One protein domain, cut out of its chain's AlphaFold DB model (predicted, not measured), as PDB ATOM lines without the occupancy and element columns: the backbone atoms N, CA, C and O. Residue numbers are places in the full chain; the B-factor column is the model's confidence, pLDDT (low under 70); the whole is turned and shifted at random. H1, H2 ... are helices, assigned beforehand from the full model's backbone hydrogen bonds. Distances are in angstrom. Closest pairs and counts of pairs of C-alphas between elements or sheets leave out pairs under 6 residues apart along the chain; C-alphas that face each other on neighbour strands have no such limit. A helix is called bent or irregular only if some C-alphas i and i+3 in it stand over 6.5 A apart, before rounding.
ATOM      1  N   PHE A 119      16.759 -36.855  17.714       86.75
ATOM      2  CA  PHE A 119      15.746 -36.124  18.472       86.75
ATOM      3  C   PHE A 119      15.579 -34.688  17.960       86.75
ATOM      4  O   PHE A 119      14.460 -34.257  17.681       86.75
ATOM      5  N   GLN A 120      16.681 -33.955  17.764       91.56
ATOM      6  CA  GLN A 120      16.636 -32.597  17.216       91.56
ATOM      7  C   GLN A 120      15.989 -32.576  15.829       91.56
ATOM      8  O   GLN A 120      15.107 -31.759  15.577       91.56
ATOM      9  N   GLN A 121      16.344 -33.521  14.957       90.56
ATOM     10  CA  GLN A 121      15.743 -33.633  13.630       90.56
ATOM     11  C   GLN A 121      14.235 -33.903  13.696       90.56
ATOM     12  O   GLN A 121      13.480 -33.295  12.935       90.56
ATOM     13  N   LYS A 122      13.769 -34.769  14.607       90.94
ATOM     14  CA  LYS A 122      12.331 -35.002  14.833       90.94
ATOM     15  C   LYS A 122      11.622 -33.719  15.274       90.94
ATOM     16  O   LYS A 122      10.594 -33.367  14.694       90.94
ATOM     17  N   VAL A 123      12.198 -32.981  16.227       93.94
ATOM     18  CA  VAL A 123      11.667 -31.678  16.656       93.94
ATOM     19  C   VAL A 123      11.608 -30.711  15.475       93.94
ATOM     20  O   VAL A 123      10.557 -30.140  15.207       93.94
ATOM     21  N   TRP A 124      12.681 -30.564  14.697       95.25
ATOM     22  CA  TRP A 124      12.706 -29.648  13.554       95.25
ATOM     23  C   TRP A 124      11.697 -30.026  12.461       95.25
ATOM     24  O   TRP A 124      11.074 -29.140  11.874       95.25
ATOM     25  N   ARG A 125      11.458 -31.324  12.219       93.25
ATOM     26  CA  ARG A 125      10.360 -31.788  11.350       93.25
ATOM     27  C   ARG A 125       8.997 -31.377  11.906       93.25
ATOM     28  O   ARG A 125       8.173 -30.884  11.140       93.25
ATOM     29  N   ALA A 126       8.776 -31.525  13.213       94.06
ATOM     30  CA  ALA A 126       7.539 -31.118  13.880       94.06
ATOM     31  C   ALA A 126       7.317 -29.594  13.849       94.06
ATOM     32  O   ALA A 126       6.180 -29.152  13.667       94.06
ATOM     33  N   LEU A 127       8.383 -28.793  13.958       95.75
ATOM     34  CA  LEU A 127       8.333 -27.331  13.839       95.75
ATOM     35  C   LEU A 127       7.925 -26.880  12.436       95.75
ATOM     36  O   LEU A 127       7.125 -25.962  12.293       95.75
ATOM     37  N   ARG A 128       8.414 -27.552  11.387       95.31
ATOM     38  CA  ARG A 128       8.045 -27.245   9.991       95.31
ATOM     39  C   ARG A 128       6.563 -27.481   9.675       95.31
ATOM     40  O   ARG A 128       6.106 -27.029   8.629       95.31
ATOM     41  N   GLN A 129       5.828 -28.167  10.554       94.25
ATOM     42  CA  GLN A 129       4.378 -28.343  10.438       94.25
ATOM     43  C   GLN A 129       3.579 -27.177  11.031       94.25
ATOM     44  O   GLN A 129       2.377 -27.110  10.795       94.25
ATOM     45  N   ILE A 130       4.207 -26.267  11.786       95.50
ATOM     46  CA  ILE A 130       3.527 -25.082  12.323       95.50
ATOM     47  C   ILE A 130       3.269 -24.112  11.160       95.50
ATOM     48  O   ILE A 130       4.242 -23.619  10.573       95.50
ATOM     49  N   PRO A 131       2.003 -23.823  10.795       95.94
ATOM     50  CA  PRO A 131       1.697 -22.943   9.671       95.94
ATOM     51  C   PRO A 131       2.194 -21.510   9.886       95.94
ATOM     52  O   PRO A 131       2.415 -21.069  11.012       95.94
ATOM     53  N   TYR A 132       2.353 -20.772   8.789       96.00
ATOM     54  CA  TYR A 132       2.617 -19.332   8.831       96.00
ATOM     55  C   TYR A 132       1.519 -18.586   9.593       96.00
ATOM     56  O   TYR A 132       0.338 -18.895   9.415       96.00
ATOM     57  N   GLY A 133       1.913 -17.617  10.423       95.69
ATOM     58  CA  GLY A 133       0.975 -16.823  11.221       95.69
ATOM     59  C   GLY A 133       0.310 -17.601  12.361       95.69
ATOM     60  O   GLY A 133      -0.627 -17.103  12.980       95.69
ATOM     61  N   GLN A 134       0.770 -18.825  12.648       96.38
ATOM     62  CA  GLN A 134       0.322 -19.618  13.790       96.38
ATOM     63  C   GLN A 134       1.469 -19.842  14.772       96.38
ATOM     64  O   GLN A 134       2.636 -19.919  14.389       96.38
ATOM     65  N   VAL A 135       1.113 -19.983  16.046       96.44
ATOM     66  CA  VAL A 135       2.048 -20.279  17.133       96.44
ATOM     67  C   VAL A 135       1.623 -21.536  17.865       96.44
ATOM     68  O   VAL A 135       0.448 -21.901  17.855       96.44
ATOM     69  N   GLN A 136       2.584 -22.191  18.507       95.31
ATOM     70  CA  GLN A 136       2.335 -23.333  19.381       95.31
ATOM     71  C   GLN A 136       3.204 -23.265  20.628       95.31
ATOM     72  O   GLN A 136       4.257 -22.637  20.638       95.31
ATOM     73  N   SER A 137       2.780 -23.937  21.682       94.56
ATOM     74  CA  SER A 137       3.557 -24.120  22.896       94.56
ATOM     75  C   SER A 137       4.610 -25.223  22.745       94.56
ATOM     76  O   SER A 137       4.479 -26.134  21.923       94.56
ATOM     77  N   TYR A 138       5.648 -25.186  23.585       93.06
ATOM     78  CA  TYR A 138       6.627 -26.279  23.670       93.06
ATOM     79  C   TYR A 138       5.974 -27.639  23.970       93.06
ATOM     80  O   TYR A 138       6.407 -28.653  23.429       93.06
ATOM     81  N   GLU A 139       4.916 -27.657  24.786       90.12
ATOM     82  CA  GLU A 139       4.158 -28.868  25.129       90.12
ATOM     83  C   GLU A 139       3.383 -29.415  23.917       90.12
ATOM     84  O   GLU A 139       3.386 -30.618  23.667       90.12
ATOM     85  N   GLU A 140       2.768 -28.557  23.097       92.25
ATOM     86  CA  GLU A 140       2.101 -28.984  21.854       92.25
ATOM     87  C   GLU A 140       3.089 -29.557  20.833       92.25
ATOM     88  O   GLU A 140       2.799 -30.557  20.172       92.25
ATOM     89  N   VAL A 141       4.280 -28.962  20.720       93.25
ATOM     90  CA  VAL A 141       5.345 -29.504  19.865       93.25
ATOM     91  C   VAL A 141       5.849 -30.842  20.414       93.25
ATOM     92  O   VAL A 141       6.042 -31.772  19.633       93.25
ATOM     93  N   ALA A 142       6.013 -30.972  21.733       90.69
ATOM     94  CA  ALA A 142       6.407 -32.226  22.375       90.69
ATOM     95  C   ALA A 142       5.391 -33.346  22.104       90.69
ATOM     96  O   ALA A 142       5.781 -34.416  21.640       90.69
ATOM     97  N   ASN A 143       4.096 -33.068  22.278       88.69
ATOM     98  CA  ASN A 143       3.015 -33.998  21.937       88.69
ATOM     99  C   ASN A 143       3.106 -34.469  20.480       88.69
ATOM    100  O   ASN A 143       2.991 -35.658  20.198       88.69
ATOM    101  N   ARG A 144       3.367 -33.549  19.542       88.12
ATOM    102  CA  ARG A 144       3.515 -33.898  18.122       88.12
ATOM    103  C   ARG A 144       4.713 -34.818  17.869       88.12
ATOM    104  O   ARG A 144       4.616 -35.733  17.057       88.12
ATOM    105  N   VAL A 145       5.847 -34.567  18.521       88.25
ATOM    106  CA  VAL A 145       7.065 -35.381  18.356       88.25
ATOM    107  C   VAL A 145       6.874 -36.796  18.902       88.25
ATOM    108  O   VAL A 145       7.337 -37.754  18.276       88.25
ATOM    109  N   LEU A 146       6.185 -36.924  20.039       81.81
ATOM    110  CA  LEU A 146       5.830 -38.217  20.626       81.81
ATOM    111  C   LEU A 146       4.890 -38.990  19.696       81.81
ATOM    112  O   LEU A 146       5.232 -40.092  19.279       81.81
ATOM    113  N   TYR A 147       3.812 -38.349  19.235       77.75
ATOM    114  CA  TYR A 147       2.846 -38.958  18.318       77.75
ATOM    115  C   TYR A 147       3.486 -39.510  17.032       77.75
ATOM    116  O   TYR A 147       3.185 -40.620  16.603       77.75
ATOM    117  N   TYR A 148       4.411 -38.773  16.403       71.62
ATOM    118  CA  TYR A 148       5.102 -39.282  15.209       71.62
ATOM    119  C   TYR A 148       6.070 -40.427  15.506       71.62
ATOM    120  O   TYR A 148       6.285 -41.270  14.640       71.62
ATOM    121  N   SER A 149       6.650 -40.470  16.707       68.69
ATOM    122  CA  SER A 149       7.549 -41.565  17.080       68.69
ATOM    123  C   SER A 149       6.784 -42.881  17.244       68.69
ATOM    124  O   SER A 149       7.308 -43.918  16.856       68.69
ATOM    125  N   GLU A 150       5.540 -42.827  17.723       65.06
ATOM    126  CA  GLU A 150       4.641 -43.985  17.812       65.06
ATOM    127  C   GLU A 150       4.208 -44.484  16.422       65.06
ATOM    128  O   GLU A 150       4.179 -45.686  16.167       65.06
ATOM    129  N   LEU A 151       3.921 -43.567  15.487       62.50
ATOM    130  CA  LEU A 151       3.547 -43.938  14.116       62.50
ATOM    131  C   LEU A 151       4.703 -44.582  13.332       62.50
ATOM    132  O   LEU A 151       4.465 -45.511  12.562       62.50
ATOM    133  N   ASP A 152       5.937 -44.102  13.522       60.75
ATOM    134  CA  ASP A 152       7.128 -44.636  12.844       60.75
ATOM    135  C   ASP A 152       7.529 -46.035  13.355       60.75
ATOM    136  O   ASP A 152       8.164 -46.791  12.620       60.75
ATOM    137  N   GLN A 153       7.163 -46.396  14.590       54.44
ATOM    138  CA  GLN A 153       7.493 -47.696  15.194       54.44
ATOM    139  C   GLN A 153       6.538 -48.829  14.776       54.44
ATOM    140  O   GLN A 153       6.874 -49.998  14.947       54.44
ATOM    141  N   GLY A 154       5.396 -48.508  14.157       45.50
ATOM    142  CA  GLY A 154       4.328 -49.476  13.911       45.50
ATOM    143  C   GLY A 154       3.604 -49.815  15.215       45.50
ATOM    144  O   GLY A 154       4.221 -50.108  16.231       45.50
ATOM    145  N   ALA A 155       2.273 -49.781  15.196       47.94
ATOM    146  CA  ALA A 155       1.411 -49.897  16.379       47.94
ATOM    147  C   ALA A 155       1.465 -51.257  17.126       47.94
ATOM    148  O   ALA A 155       0.633 -51.497  17.998       47.94
ATOM    149  N   ASP A 156       2.418 -52.132  16.795       46.16
ATOM    150  CA  ASP A 156       2.471 -53.527  17.233       46.16
ATOM    151  C   ASP A 156       3.614 -53.824  18.231       46.16
ATOM    152  O   ASP A 156       3.710 -54.953  18.712       46.16
ATOM    153  N   ASP A 157       4.470 -52.846  18.565       49.03
ATOM    154  CA  ASP A 157       5.602 -53.040  19.488       49.03
ATOM    155  C   ASP A 157       5.596 -52.045  20.667       49.03
ATOM    156  O   ASP A 157       6.284 -51.022  20.666       49.03
ATOM    157  N   GLU A 158       4.834 -52.372  21.718       48.50
ATOM    158  CA  GLU A 158       4.809 -51.632  22.998       48.50
ATOM    159  C   GLU A 158       6.195 -51.556  23.682       48.50
ATOM    160  O   GLU A 158       6.429 -50.685  24.527       48.50
ATOM    161  N   SER A 159       7.147 -52.431  23.328       46.69
ATOM    162  CA  SER A 159       8.480 -52.438  23.945       46.69
ATOM    163  C   SER A 159       9.388 -51.316  23.418       46.69
ATOM    164  O   SER A 159      10.164 -50.740  24.187       46.69
ATOM    165  N   ALA A 160       9.223 -50.924  22.150       43.28
ATOM    166  CA  ALA A 160      10.033 -49.901  21.486       43.28
ATOM    167  C   ALA A 160       9.727 -48.469  21.965       43.28
ATOM    168  O   ALA A 160      10.636 -47.634  22.053       43.28
ATOM    169  N   ALA A 161       8.471 -48.189  22.329       45.41
ATOM    170  CA  ALA A 161       8.081 -46.917  22.940       45.41
ATOM    171  C   ALA A 161       8.795 -46.723  24.289       45.41
ATOM    172  O   ALA A 161       9.359 -45.662  24.557       45.41
ATOM    173  N   THR A 162       8.886 -47.798  25.076       51.34
ATOM    174  CA  THR A 162       9.489 -47.799  26.415       51.34
ATOM    175  C   THR A 162      11.017 -47.617  26.372       51.34
ATOM    176  O   THR A 162      11.580 -46.871  27.174       51.34
ATOM    177  N   GLU A 163      11.718 -48.247  25.420       51.41
ATOM    178  CA  GLU A 163      13.170 -48.059  25.235       51.41
ATOM    179  C   GLU A 163      13.519 -46.658  24.707       51.41
ATOM    180  O   GLU A 163      14.507 -46.048  25.130       51.41
ATOM    181  N   TRP A 164      12.695 -46.110  23.810       52.22
ATOM    182  CA  TRP A 164      12.848 -44.743  23.312       52.22
ATOM    183  C   TRP A 164      12.636 -43.709  24.422       52.22
ATOM    184  O   TRP A 164      13.461 -42.809  24.583       52.22
ATOM    185  N   GLU A 165      11.584 -43.857  25.226       54.91
ATOM    186  CA  GLU A 165      11.321 -42.989  26.376       54.91
ATOM    187  C   GLU A 165      12.480 -43.001  27.380       54.91
ATOM    188  O   GLU A 165      12.889 -41.945  27.868       54.91
ATOM    189  N   GLN A 166      13.077 -44.172  27.625       53.34
ATOM    190  CA  GLN A 166      14.268 -44.313  28.465       53.34
ATOM    191  C   GLN A 166      15.513 -43.670  27.838       53.34
ATOM    192  O   GLN A 166      16.297 -43.040  28.547       53.34
ATOM    193  N   SER A 167      15.692 -43.772  26.518       52.12
ATOM    194  CA  SER A 167      16.791 -43.121  25.793       52.12
ATOM    195  C   SER A 167      16.673 -41.593  25.823       52.12
ATOM    196  O   SER A 167      17.663 -40.890  26.035       52.12
ATOM    197  N   VAL A 168      15.452 -41.061  25.702       51.78
ATOM    198  CA  VAL A 168      15.195 -39.620  25.819       51.78
ATOM    199  C   VAL A 168      15.348 -39.148  27.266       51.78
ATOM    200  O   VAL A 168      15.993 -38.126  27.498       51.78
ATOM    201  N   ALA A 169      14.860 -39.908  28.248       52.56
ATOM    202  CA  ALA A 169      15.110 -39.635  29.662       52.56
ATOM    203  C   ALA A 169      16.616 -39.645  29.991       52.56
ATOM    204  O   ALA A 169      17.094 -38.780  30.722       52.56
ATOM    205  N   ALA A 170      17.392 -40.553  29.390       52.09
ATOM    206  CA  ALA A 170      18.848 -40.593  29.512       52.09
ATOM    207  C   ALA A 170      19.541 -39.417  28.793       52.09
ATOM    208  O   ALA A 170      20.538 -38.889  29.290       52.09
ATOM    209  N   ALA A 171      19.013 -38.950  27.657       47.34
ATOM    210  CA  ALA A 171      19.497 -37.749  26.972       47.34
ATOM    211  C   ALA A 171      19.234 -36.471  27.794       47.34
ATOM    212  O   ALA A 171      20.077 -35.575  27.829       47.34
ATOM    213  N   ILE A 172      18.102 -36.419  28.505       45.97
ATOM    214  CA  ILE A 172      17.766 -35.363  29.471       45.97
ATOM    215  C   ILE A 172      18.695 -35.446  30.699       45.97
ATOM    216  O   ILE A 172      19.227 -34.425  31.132       45.97
ATOM    217  N   ALA A 173      18.958 -36.650  31.220       44.31
ATOM    218  CA  ALA A 173      19.811 -36.877  32.393       44.31
ATOM    219  C   ALA A 173      21.323 -36.690  32.136       44.31
ATOM    220  O   ALA A 173      22.067 -36.386  33.063       44.31
ATOM    221  N   SER A 174      21.795 -36.852  30.895       40.62
ATOM    222  CA  SER A 174      23.219 -36.730  30.517       40.62
ATOM    223  C   SER A 174      23.678 -35.298  30.226       40.62
ATOM    224  O   SER A 174      24.826 -35.087  29.835       40.62
ATOM    225  N   GLY A 175      22.821 -34.301  30.464       43.94
ATOM    226  CA  GLY A 175      23.271 -32.932  30.674       43.94
ATOM    227  C   GLY A 175      23.919 -32.274  29.455       43.94
ATOM    228  O   GLY A 175      24.991 -31.680  29.568       43.94
ATOM    229  N   THR A 176      23.187 -32.160  28.338       41.94
ATOM    230  CA  THR A 176      23.372 -31.044  27.368       41.94
ATOM    231  C   THR A 176      22.886 -29.683  27.953       41.94
ATOM    232  O   THR A 176      22.341 -28.822  27.271       41.94
ATOM    233  N   ARG A 177      23.238 -29.535  29.241       38.28
ATOM    234  CA  ARG A 177      23.000 -28.686  30.419       38.28
ATOM    235  C   ARG A 177      21.654 -28.740  31.177       38.28
ATOM    236  O   ARG A 177      20.573 -28.550  30.636       38.28
ATOM    237  N   GLU A 178      21.858 -29.020  32.469       34.84
ATOM    238  CA  GLU A 178      21.020 -29.347  33.630       34.84
ATOM    239  C   GLU A 178      20.015 -28.263  34.071       34.84
ATOM    240  O   GLU A 178      20.211 -27.084  33.766       34.84
ATOM    241  N   PRO A 179      18.973 -28.635  34.843       31.55
ATOM    242  CA  PRO A 179      18.094 -27.675  35.507       31.55
ATOM    243  C   PRO A 179      18.875 -26.868  36.556       31.55
ATOM    244  O   PRO A 179      19.542 -27.435  37.419       31.55
ATOM    245  N   GLU A 180      18.778 -25.537  36.496       35.16
ATOM    246  CA  GLU A 180      19.417 -24.627  37.462       35.16
ATOM    247  C   GLU A 180      18.685 -24.549  38.812       35.16
ATOM    248  O   GLU A 180      19.117 -23.812  39.697       35.16
ATOM    249  N   ASP A 181      17.621 -25.328  39.016       31.05
ATOM    250  CA  ASP A 181      16.905 -25.356  40.284       31.05
ATOM    251  C   ASP A 181      16.558 -26.792  40.705       31.05
ATOM    252  O   ASP A 181      15.891 -27.549  39.997       31.05
ATOM    253  N   GLN A 182      17.035 -27.174  41.891       36.81
ATOM    254  CA  GLN A 182      16.810 -28.485  42.512       36.81
ATOM    255  C   GLN A 182      15.352 -28.672  42.978       36.81
ATOM    256  O   GLN A 182      15.019 -29.710  43.549       36.81
ATOM    257  N   SER A 183      14.481 -27.691  42.722       37.12
ATOM    258  CA  SER A 183      13.037 -27.759  42.952       37.12
ATOM    259  C   SER A 183      12.296 -28.637  41.929       37.12
ATOM    260  O   SER A 183      11.269 -29.215  42.270       37.12
ATOM    261  N   ASP A 184      12.846 -28.841  40.725       37.62
ATOM    262  CA  ASP A 184      12.159 -29.545  39.627       37.62
ATOM    263  C   ASP A 184      12.234 -31.082  39.689       37.62
ATOM    264  O   ASP A 184      11.432 -31.782  39.069       37.62
ATOM    265  N   ALA A 185      13.199 -31.646  40.422       37.22
ATOM    266  CA  ALA A 185      13.347 -33.101  40.547       37.22
ATOM    267  C   ALA A 185      12.290 -33.728  41.476       37.22
ATOM    268  O   ALA A 185      12.058 -34.936  41.426       37.22
ATOM    269  N   ALA A 186      11.646 -32.913  42.318       36.66
ATOM    270  CA  ALA A 186      10.608 -33.357  43.243       36.66
ATOM    271  C   ALA A 186       9.235 -33.537  42.564       36.66
ATOM    272  O   ALA A 186       8.426 -34.333  43.039       36.66
ATOM    273  N   ASP A 187       8.994 -32.870  41.431       36.25
ATOM    274  CA  ASP A 187       7.702 -32.910  40.731       36.25
ATOM    275  C   ASP A 187       7.554 -34.113  39.785       36.25
ATOM    276  O   ASP A 187       6.437 -34.517  39.467       36.25
ATOM    277  N   ALA A 188       8.661 -34.754  39.394       39.28
ATOM    278  CA  ALA A 188       8.646 -35.978  38.586       39.28
ATOM    279  C   ALA A 188       8.091 -37.207  39.339       39.28
ATOM    280  O   ALA A 188       7.825 -38.234  38.721       39.28
ATOM    281  N   ALA A 189       7.917 -37.112  40.663       42.28
ATOM    282  CA  ALA A 189       7.389 -38.177  41.518       42.28
ATOM    283  C   ALA A 189       5.869 -38.081  41.768       42.28
ATOM    284  O   ALA A 189       5.346 -38.819  42.604       42.28
ATOM    285  N   ASN A 190       5.160 -37.168  41.092       39.97
ATOM    286  CA  ASN A 190       3.718 -36.985  41.249       39.97
ATOM    287  C   ASN A 190       2.995 -37.335  39.933       39.97
ATOM    288  O   ASN A 190       3.232 -36.703  38.906       39.97
ATOM    289  N   ASP A 191       2.105 -38.330  39.984       42.59
ATOM    290  CA  ASP A 191       1.444 -39.047  38.870       42.59
ATOM    291  C   ASP A 191       0.526 -38.207  37.933       42.59
ATOM    292  O   ASP A 191      -0.430 -38.728  37.362       42.59
ATOM    293  N   ASN A 192       0.758 -36.903  37.747       44.69
ATOM    294  CA  ASN A 192      -0.114 -36.020  36.949       44.69
ATOM    295  C   ASN A 192       0.609 -35.114  35.939       44.69
ATOM    296  O   ASN A 192      -0.031 -34.271  35.305       44.69
ATOM    297  N   VAL A 193       1.920 -35.265  35.760       53.38
ATOM    298  CA  VAL A 193       2.664 -34.520  34.737       53.38
ATOM    299  C   VAL A 193       2.702 -35.352  33.455       53.38
ATOM    300  O   VAL A 193       3.286 -36.432  33.433       53.38
ATOM    301  N   SER A 194       2.056 -34.878  32.382       64.25
ATOM    302  CA  SER A 194       2.059 -35.589  31.094       64.25
ATOM    303  C   SER A 194       3.496 -35.766  30.585       64.25
ATOM    304  O   SER A 194       4.338 -34.883  30.779       64.25
ATOM    305  N   ALA A 195       3.788 -36.869  29.887       67.25
ATOM    306  CA  ALA A 195       5.089 -37.054  29.242       67.25
ATOM    307  C   ALA A 195       5.447 -35.822  28.389       67.25
ATOM    308  O   ALA A 195       6.528 -35.263  28.516       67.25
ATOM    309  N   ALA A 196       4.499 -35.270  27.631       69.06
ATOM    310  CA  ALA A 196       4.720 -34.054  26.850       69.06
ATOM    311  C   ALA A 196       5.190 -32.839  27.670       69.06
ATOM    312  O   ALA A 196       6.017 -32.062  27.189       69.06
ATOM    313  N   HIS A 197       4.722 -32.685  28.911       75.25
ATOM    314  CA  HIS A 197       5.179 -31.621  29.797       75.25
ATOM    315  C   HIS A 197       6.656 -31.791  30.189       75.25
ATOM    316  O   HIS A 197       7.420 -30.826  30.141       75.25
ATOM    317  N   LEU A 198       7.095 -33.020  30.482       73.06
ATOM    318  CA  LEU A 198       8.506 -33.328  30.763       73.06
ATOM    319  C   LEU A 198       9.394 -33.114  29.525       73.06
ATOM    320  O   LEU A 198      10.527 -32.640  29.625       73.06
ATOM    321  N   TYR A 199       8.857 -33.394  28.336       83.19
ATOM    322  CA  TYR A 199       9.574 -33.258  27.068       83.19
ATOM    323  C   TYR A 199       9.646 -31.809  26.564       83.19
ATOM    324  O   TYR A 199      10.498 -31.494  25.729       83.19
ATOM    325  N   ALA A 200       8.816 -30.900  27.082       87.88
ATOM    326  CA  ALA A 200       8.789 -29.499  26.662       87.88
ATOM    327  C   ALA A 200      10.158 -28.809  26.811       87.88
ATOM    328  O   ALA A 200      10.564 -28.037  25.939       87.88
ATOM    329  N   ARG A 201      10.919 -29.128  27.869       86.19
ATOM    330  CA  ARG A 201      12.278 -28.591  28.079       86.19
ATOM    331  C   ARG A 201      13.263 -29.082  27.019       86.19
ATOM    332  O   ARG A 201      14.003 -28.279  26.452       86.19
ATOM    333  N   ALA A 202      13.226 -30.376  26.696       87.81
ATOM    334  CA  ALA A 202      14.062 -30.968  25.653       87.81
ATOM    335  C   ALA A 202      13.734 -30.382  24.268       87.81
ATOM    336  O   ALA A 202      14.638 -30.052  23.496       87.81
ATOM    337  N   VAL A 203      12.447 -30.168  23.974       92.06
ATOM    338  CA  VAL A 203      12.008 -29.442  22.772       92.06
ATOM    339  C   VAL A 203      12.552 -28.014  22.769       92.06
ATOM    340  O   VAL A 203      13.033 -27.554  21.733       92.06
ATOM    341  N   GLY A 204      12.532 -27.322  23.910       91.38
ATOM    342  CA  GLY A 204      13.133 -25.998  24.067       91.38
ATOM    343  C   GLY A 204      14.618 -25.969  23.702       91.38
ATOM    344  O   GLY A 204      15.034 -25.137  22.892       91.38
ATOM    345  N   ALA A 205      15.399 -26.924  24.210       90.50
ATOM    346  CA  ALA A 205      16.813 -27.072  23.865       90.50
ATOM    347  C   ALA A 205      17.018 -27.353  22.364       90.50
ATOM    348  O   ALA A 205      17.856 -26.724  21.717       90.50
ATOM    349  N   ALA A 206      16.206 -28.234  21.771       92.75
ATOM    350  CA  ALA A 206      16.253 -28.520  20.337       92.75
ATOM    351  C   ALA A 206      15.861 -27.309  19.465       92.75
ATOM    352  O   ALA A 206      16.433 -27.120  18.389       92.75
ATOM    353  N   CYS A 207      14.928 -26.465  19.923       93.50
ATOM    354  CA  CYS A 207      14.594 -25.194  19.275       93.50
ATOM    355  C   CYS A 207      15.776 -24.216  19.309       93.50
ATOM    356  O   CYS A 207      16.037 -23.550  18.308       93.50
ATOM    357  N   GLY A 208      16.493 -24.142  20.436       91.44
ATOM    358  CA  GLY A 208      17.692 -23.310  20.586       91.44
ATOM    359  C   GLY A 208      18.872 -23.785  19.735       91.44
ATOM    360  O   GLY A 208      19.646 -22.967  19.251       91.44
ATOM    361  N   ALA A 209      18.971 -25.093  19.493       92.44
ATOM    362  CA  ALA A 209      19.998 -25.699  18.646       92.44
ATOM    363  C   ALA A 209      19.671 -25.671  17.141       92.44
ATOM    364  O   ALA A 209      20.417 -26.251  16.354       92.44
ATOM    365  N   ASN A 210      18.558 -25.053  16.730       95.38
ATOM    366  CA  ASN A 210      18.130 -25.004  15.334       95.38
ATOM    367  C   ASN A 210      19.142 -24.233  14.459       95.38
ATOM    368  O   ASN A 210      19.259 -23.017  14.624       95.38
ATOM    369  N   PRO A 211      19.809 -24.885  13.488       94.25
ATOM    370  CA  PRO A 211      20.766 -24.216  12.613       94.25
ATOM    371  C   PRO A 211      20.105 -23.547  11.401       94.25
ATOM    372  O   PRO A 211      20.803 -22.924  10.612       94.25
ATOM    373  N   CYS A 218      11.352 -22.076  14.485       96.25
ATOM    374  CA  CYS A 218      11.412 -22.142  15.951       96.25
ATOM    375  C   CYS A 218      10.943 -20.844  16.640       96.25
ATOM    376  O   CYS A 218      10.570 -20.876  17.814       96.25
ATOM    377  N   HIS A 219      10.884 -19.715  15.918       96.50
ATOM    378  CA  HIS A 219      10.293 -18.462  16.406       96.50
ATOM    379  C   HIS A 219       8.780 -18.561  16.648       96.50
ATOM    380  O   HIS A 219       8.258 -17.789  17.445       96.50
ATOM    381  N   ARG A 220       8.088 -19.539  16.043       97.25
ATOM    382  CA  ARG A 220       6.648 -19.796  16.243       97.25
ATOM    383  C   ARG A 220       6.322 -20.575  17.522       97.25
ATOM    384  O   ARG A 220       5.153 -20.846  17.787       97.25
ATOM    385  N   VAL A 221       7.329 -20.958  18.310       96.50
ATOM    386  CA  VAL A 221       7.120 -21.687  19.569       96.50
ATOM    387  C   VAL A 221       7.145 -20.734  20.752       96.50
ATOM    388  O   VAL A 221       8.129 -20.021  20.934       96.50
ATOM    389  N   LEU A 222       6.108 -20.736  21.580       94.12
ATOM    390  CA  LEU A 222       5.971 -19.873  22.754       94.12
ATOM    391  C   LEU A 222       5.886 -20.688  24.047       94.12
ATOM    392  O   LEU A 222       5.677 -21.902  24.044       94.12
ATOM    393  N   SER A 223       6.034 -20.010  25.183       90.75
ATOM    394  CA  SER A 223       5.619 -20.596  26.462       90.75
ATOM    395  C   SER A 223       4.093 -20.781  26.507       90.75
ATOM    396  O   SER A 223       3.359 -20.152  25.744       90.75
ATOM    397  N   LYS A 224       3.604 -21.616  27.431       86.69
ATOM    398  CA  LYS A 224       2.161 -21.851  27.633       86.69
ATOM    399  C   LYS A 224       1.380 -20.568  27.949       86.69
ATOM    400  O   LYS A 224       0.231 -20.442  27.547       86.69
ATOM    401  N   ASP A 225       2.032 -19.602  28.594       87.50
ATOM    402  CA  ASP A 225       1.447 -18.299  28.933       87.50
ATOM    403  C   ASP A 225       1.517 -17.286  27.775       87.50
ATOM    404  O   ASP A 225       1.223 -16.106  27.960       87.50
ATOM    405  N   GLY A 226       1.982 -17.701  26.591       84.56
ATOM    406  CA  GLY A 226       2.150 -16.830  25.426       84.56
ATOM    407  C   GLY A 226       3.360 -15.894  25.500       84.56
ATOM    408  O   GLY A 226       3.561 -15.080  24.603       84.56
ATOM    409  N   LYS A 227       4.203 -16.000  26.536       88.88
ATOM    410  CA  LYS A 227       5.426 -15.191  26.646       88.88
ATOM    411  C   LYS A 227       6.464 -15.626  25.618       88.88
ATOM    412  O   LYS A 227       6.677 -16.827  25.410       88.88
ATOM    413  N   LEU A 228       7.160 -14.636  25.059       89.00
ATOM    414  CA  LEU A 228       8.354 -14.836  24.247       89.00
ATOM    415  C   LEU A 228       9.493 -15.339  25.137       89.00
ATOM    416  O   LEU A 228       9.987 -14.633  26.009       89.00
ATOM    417  N   THR A 229       9.915 -16.573  24.902       86.94
ATOM    418  CA  THR A 229      11.064 -17.198  25.565       86.94
ATOM    419  C   THR A 229      11.969 -17.794  24.507       86.94
ATOM    420  O   THR A 229      11.446 -18.296  23.516       86.94
ATOM    421  N   GLY A 230      13.286 -17.778  24.720       80.19
ATOM    422  CA  GLY A 230      14.262 -18.553  23.945       80.19
ATOM    423  C   GLY A 230      14.236 -18.343  22.421       80.19
ATOM    424  O   GLY A 230      13.344 -18.812  21.709       80.19
ATOM    425  N   PHE A 231      15.275 -17.707  21.891       89.50
ATOM    426  CA  PHE A 231      15.562 -17.681  20.458       89.50
ATOM    427  C   PHE A 231      17.062 -17.516  20.277       89.50
ATOM    428  O   PHE A 231      17.645 -16.627  20.895       89.50
ATOM    429  N   SER A 232      17.688 -18.356  19.455       86.75
ATOM    430  CA  SER A 232      19.144 -18.317  19.258       86.75
ATOM    431  C   SER A 232      19.628 -16.994  18.660       86.75
ATOM    432  O   SER A 232      20.770 -16.614  18.882       86.75
ATOM    433  N   SER A 233      18.745 -16.258  17.979       87.25
ATOM    434  CA  SER A 233      19.012 -14.917  17.452       87.25
ATOM    435  C   SER A 233      18.364 -13.788  18.286       87.25
ATOM    436  O   SER A 233      18.239 -12.659  17.835       87.25
ATOM    437  N   GLY A 234      17.952 -14.057  19.529       90.81
ATOM    438  CA  GLY A 234      17.472 -13.028  20.463       90.81
ATOM    439  C   GLY A 234      15.952 -12.808  20.486       90.81
ATOM    440  O   GLY A 234      15.247 -12.914  19.488       90.81
ATOM    441  N   ILE A 235      15.414 -12.513  21.671       91.12
ATOM    442  CA  ILE A 235      13.958 -12.435  21.905       91.12
ATOM    443  C   ILE A 235      13.290 -11.316  21.091       91.12
ATOM    444  O   ILE A 235      12.170 -11.495  20.620       91.12
ATOM    445  N   GLU A 236      13.983 -10.201  20.882       90.88
ATOM    446  CA  GLU A 236      13.502  -9.083  20.067       90.88
ATOM    447  C   GLU A 236      13.222  -9.512  18.619       90.88
ATOM    448  O   GLU A 236      12.105  -9.353  18.128       90.88
ATOM    449  N   ASN A 237      14.179 -10.195  17.978       91.81
ATOM    450  CA  ASN A 237      14.016 -10.736  16.625       91.81
ATOM    451  C   ASN A 237      12.855 -11.731  16.528       91.81
ATOM    452  O   ASN A 237      12.148 -11.775  15.522       91.81
ATOM    453  N   LYS A 238      12.624 -12.520  17.585       94.81
ATOM    454  CA  LYS A 238      11.457 -13.405  17.663       94.81
ATOM    455  C   LYS A 238      10.149 -12.610  17.664       94.81
ATOM    456  O   LYS A 238       9.228 -12.984  16.944       94.81
ATOM    457  N   GLY A 239      10.077 -11.533  18.448       94.06
ATOM    458  CA  GLY A 239       8.924 -10.629  18.489       94.06
ATOM    459  C   GLY A 239       8.649 -10.003  17.124       94.06
ATOM    460  O   GLY A 239       7.556 -10.156  16.593       94.06
ATOM    461  N   HIS A 240       9.679  -9.436  16.502       93.56
ATOM    462  CA  HIS A 240       9.624  -8.898  15.144       93.56
ATOM    463  C   HIS A 240       9.076  -9.894  14.114       93.56
ATOM    464  O   HIS A 240       8.172  -9.570  13.345       93.56
ATOM    465  N   LEU A 241       9.578 -11.131  14.114       95.44
ATOM    466  CA  LEU A 241       9.096 -12.168  13.202       95.44
ATOM    467  C   LEU A 241       7.622 -12.514  13.426       95.44
ATOM    468  O   LEU A 241       6.895 -12.730  12.459       95.44
ATOM    469  N   LEU A 242       7.167 -12.562  14.678       95.69
ATOM    470  CA  LEU A 242       5.765 -12.831  14.991       95.69
ATOM    471  C   LEU A 242       4.863 -11.654  14.616       95.69
ATOM    472  O   LEU A 242       3.806 -11.875  14.033       95.69
ATOM    473  N   ASP A 243       5.294 -10.420  14.864       93.75
ATOM    474  CA  ASP A 243       4.573  -9.221  14.430       93.75
ATOM    475  C   ASP A 243       4.458  -9.170  12.900       93.75
ATOM    476  O   ASP A 243       3.399  -8.835  12.364       93.75
ATOM    477  N   PHE A 244       5.515  -9.560  12.183       94.62
ATOM    478  CA  PHE A 244       5.493  -9.693  10.727       94.62
ATOM    479  C   PHE A 244       4.473 -10.741  10.265       94.62
ATOM    480  O   PHE A 244       3.625 -10.443   9.425       94.62
ATOM    481  N   GLU A 245       4.526 -11.958  10.815       95.62
ATOM    482  CA  GLU A 245       3.672 -13.059  10.355       95.62
ATOM    483  C   GLU A 245       2.200 -12.938  10.779       95.62
ATOM    484  O   GLU A 245       1.313 -13.374  10.047       95.62
ATOM    485  N   ILE A 246       1.937 -12.406  11.976       93.88
ATOM    486  CA  ILE A 246       0.611 -12.426  12.614       93.88
ATOM    487  C   ILE A 246      -0.080 -11.073  12.486       93.88
ATOM    488  O   ILE A 246      -1.267 -11.010  12.171       93.88
ATOM    489  N   MET A 247       0.655  -9.988  12.736       89.12
ATOM    490  CA  MET A 247       0.102  -8.630  12.751       89.12
ATOM    491  C   MET A 247       0.286  -7.909  11.409       89.12
ATOM    492  O   MET A 247      -0.247  -6.814  11.225       89.12
ATOM    493  N   GLY A 248       1.024  -8.503  10.464       87.31
ATOM    494  CA  GLY A 248       1.329  -7.898   9.168       87.31
ATOM    495  C   GLY A 248       2.267  -6.694   9.270       87.31
ATOM    496  O   GLY A 248       2.263  -5.836   8.377       87.31
TER     497      GLY A 248
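What this domain is: This is residues 119 to 211 and 218 to 248 of the 259 residues of the protein "Methylated-DNA--[protein]-cysteine S-methyltransferase" of Clostridiaceae bacterium (UniProt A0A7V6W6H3). H1, H2 and H4 pack crosswise as a core; the hairpin of H2 and H3 reaches one end, and H5 lies at the other, touching no helix. Residues 180 to 187 stick out. The printed part has 124 residues, with five named helices in order H1 to H5 and no named strand: all helix, compact, radius of gyration of the C-alphas 15.5 A, spans 47 by 37 by 27 A.

How they stand to each other: H1, residues 119 to 127, touches H2, residues 138 to 153; their closest C-alphas are Val 123 and Val 145, 6.1 A. H3, residues 158 to 173, makes a hairpin with H2. H4, residues 195 to 208, touches H2 about perpendicular at 77 degrees. H4 is only just irregular, with C-alphas 198 and 201 6.6 A apart. H5, residues 235 to 247, is apart from H4. Every O i to N i+4 pair is within hydrogen-bond range in H1, H2 and H5, 11 of 12 in H3, 8 of 10 in H4.

Where its parts are: C-alpha 119 is at (15.746, -36.124, 18.472), C-alpha 247 at (0.102, -8.630, 12.751).

The domain as a whole: C-alphas 211 and 218 are 10.1 A apart across the cut. Residues 149 to 196 have pLDDT under 70.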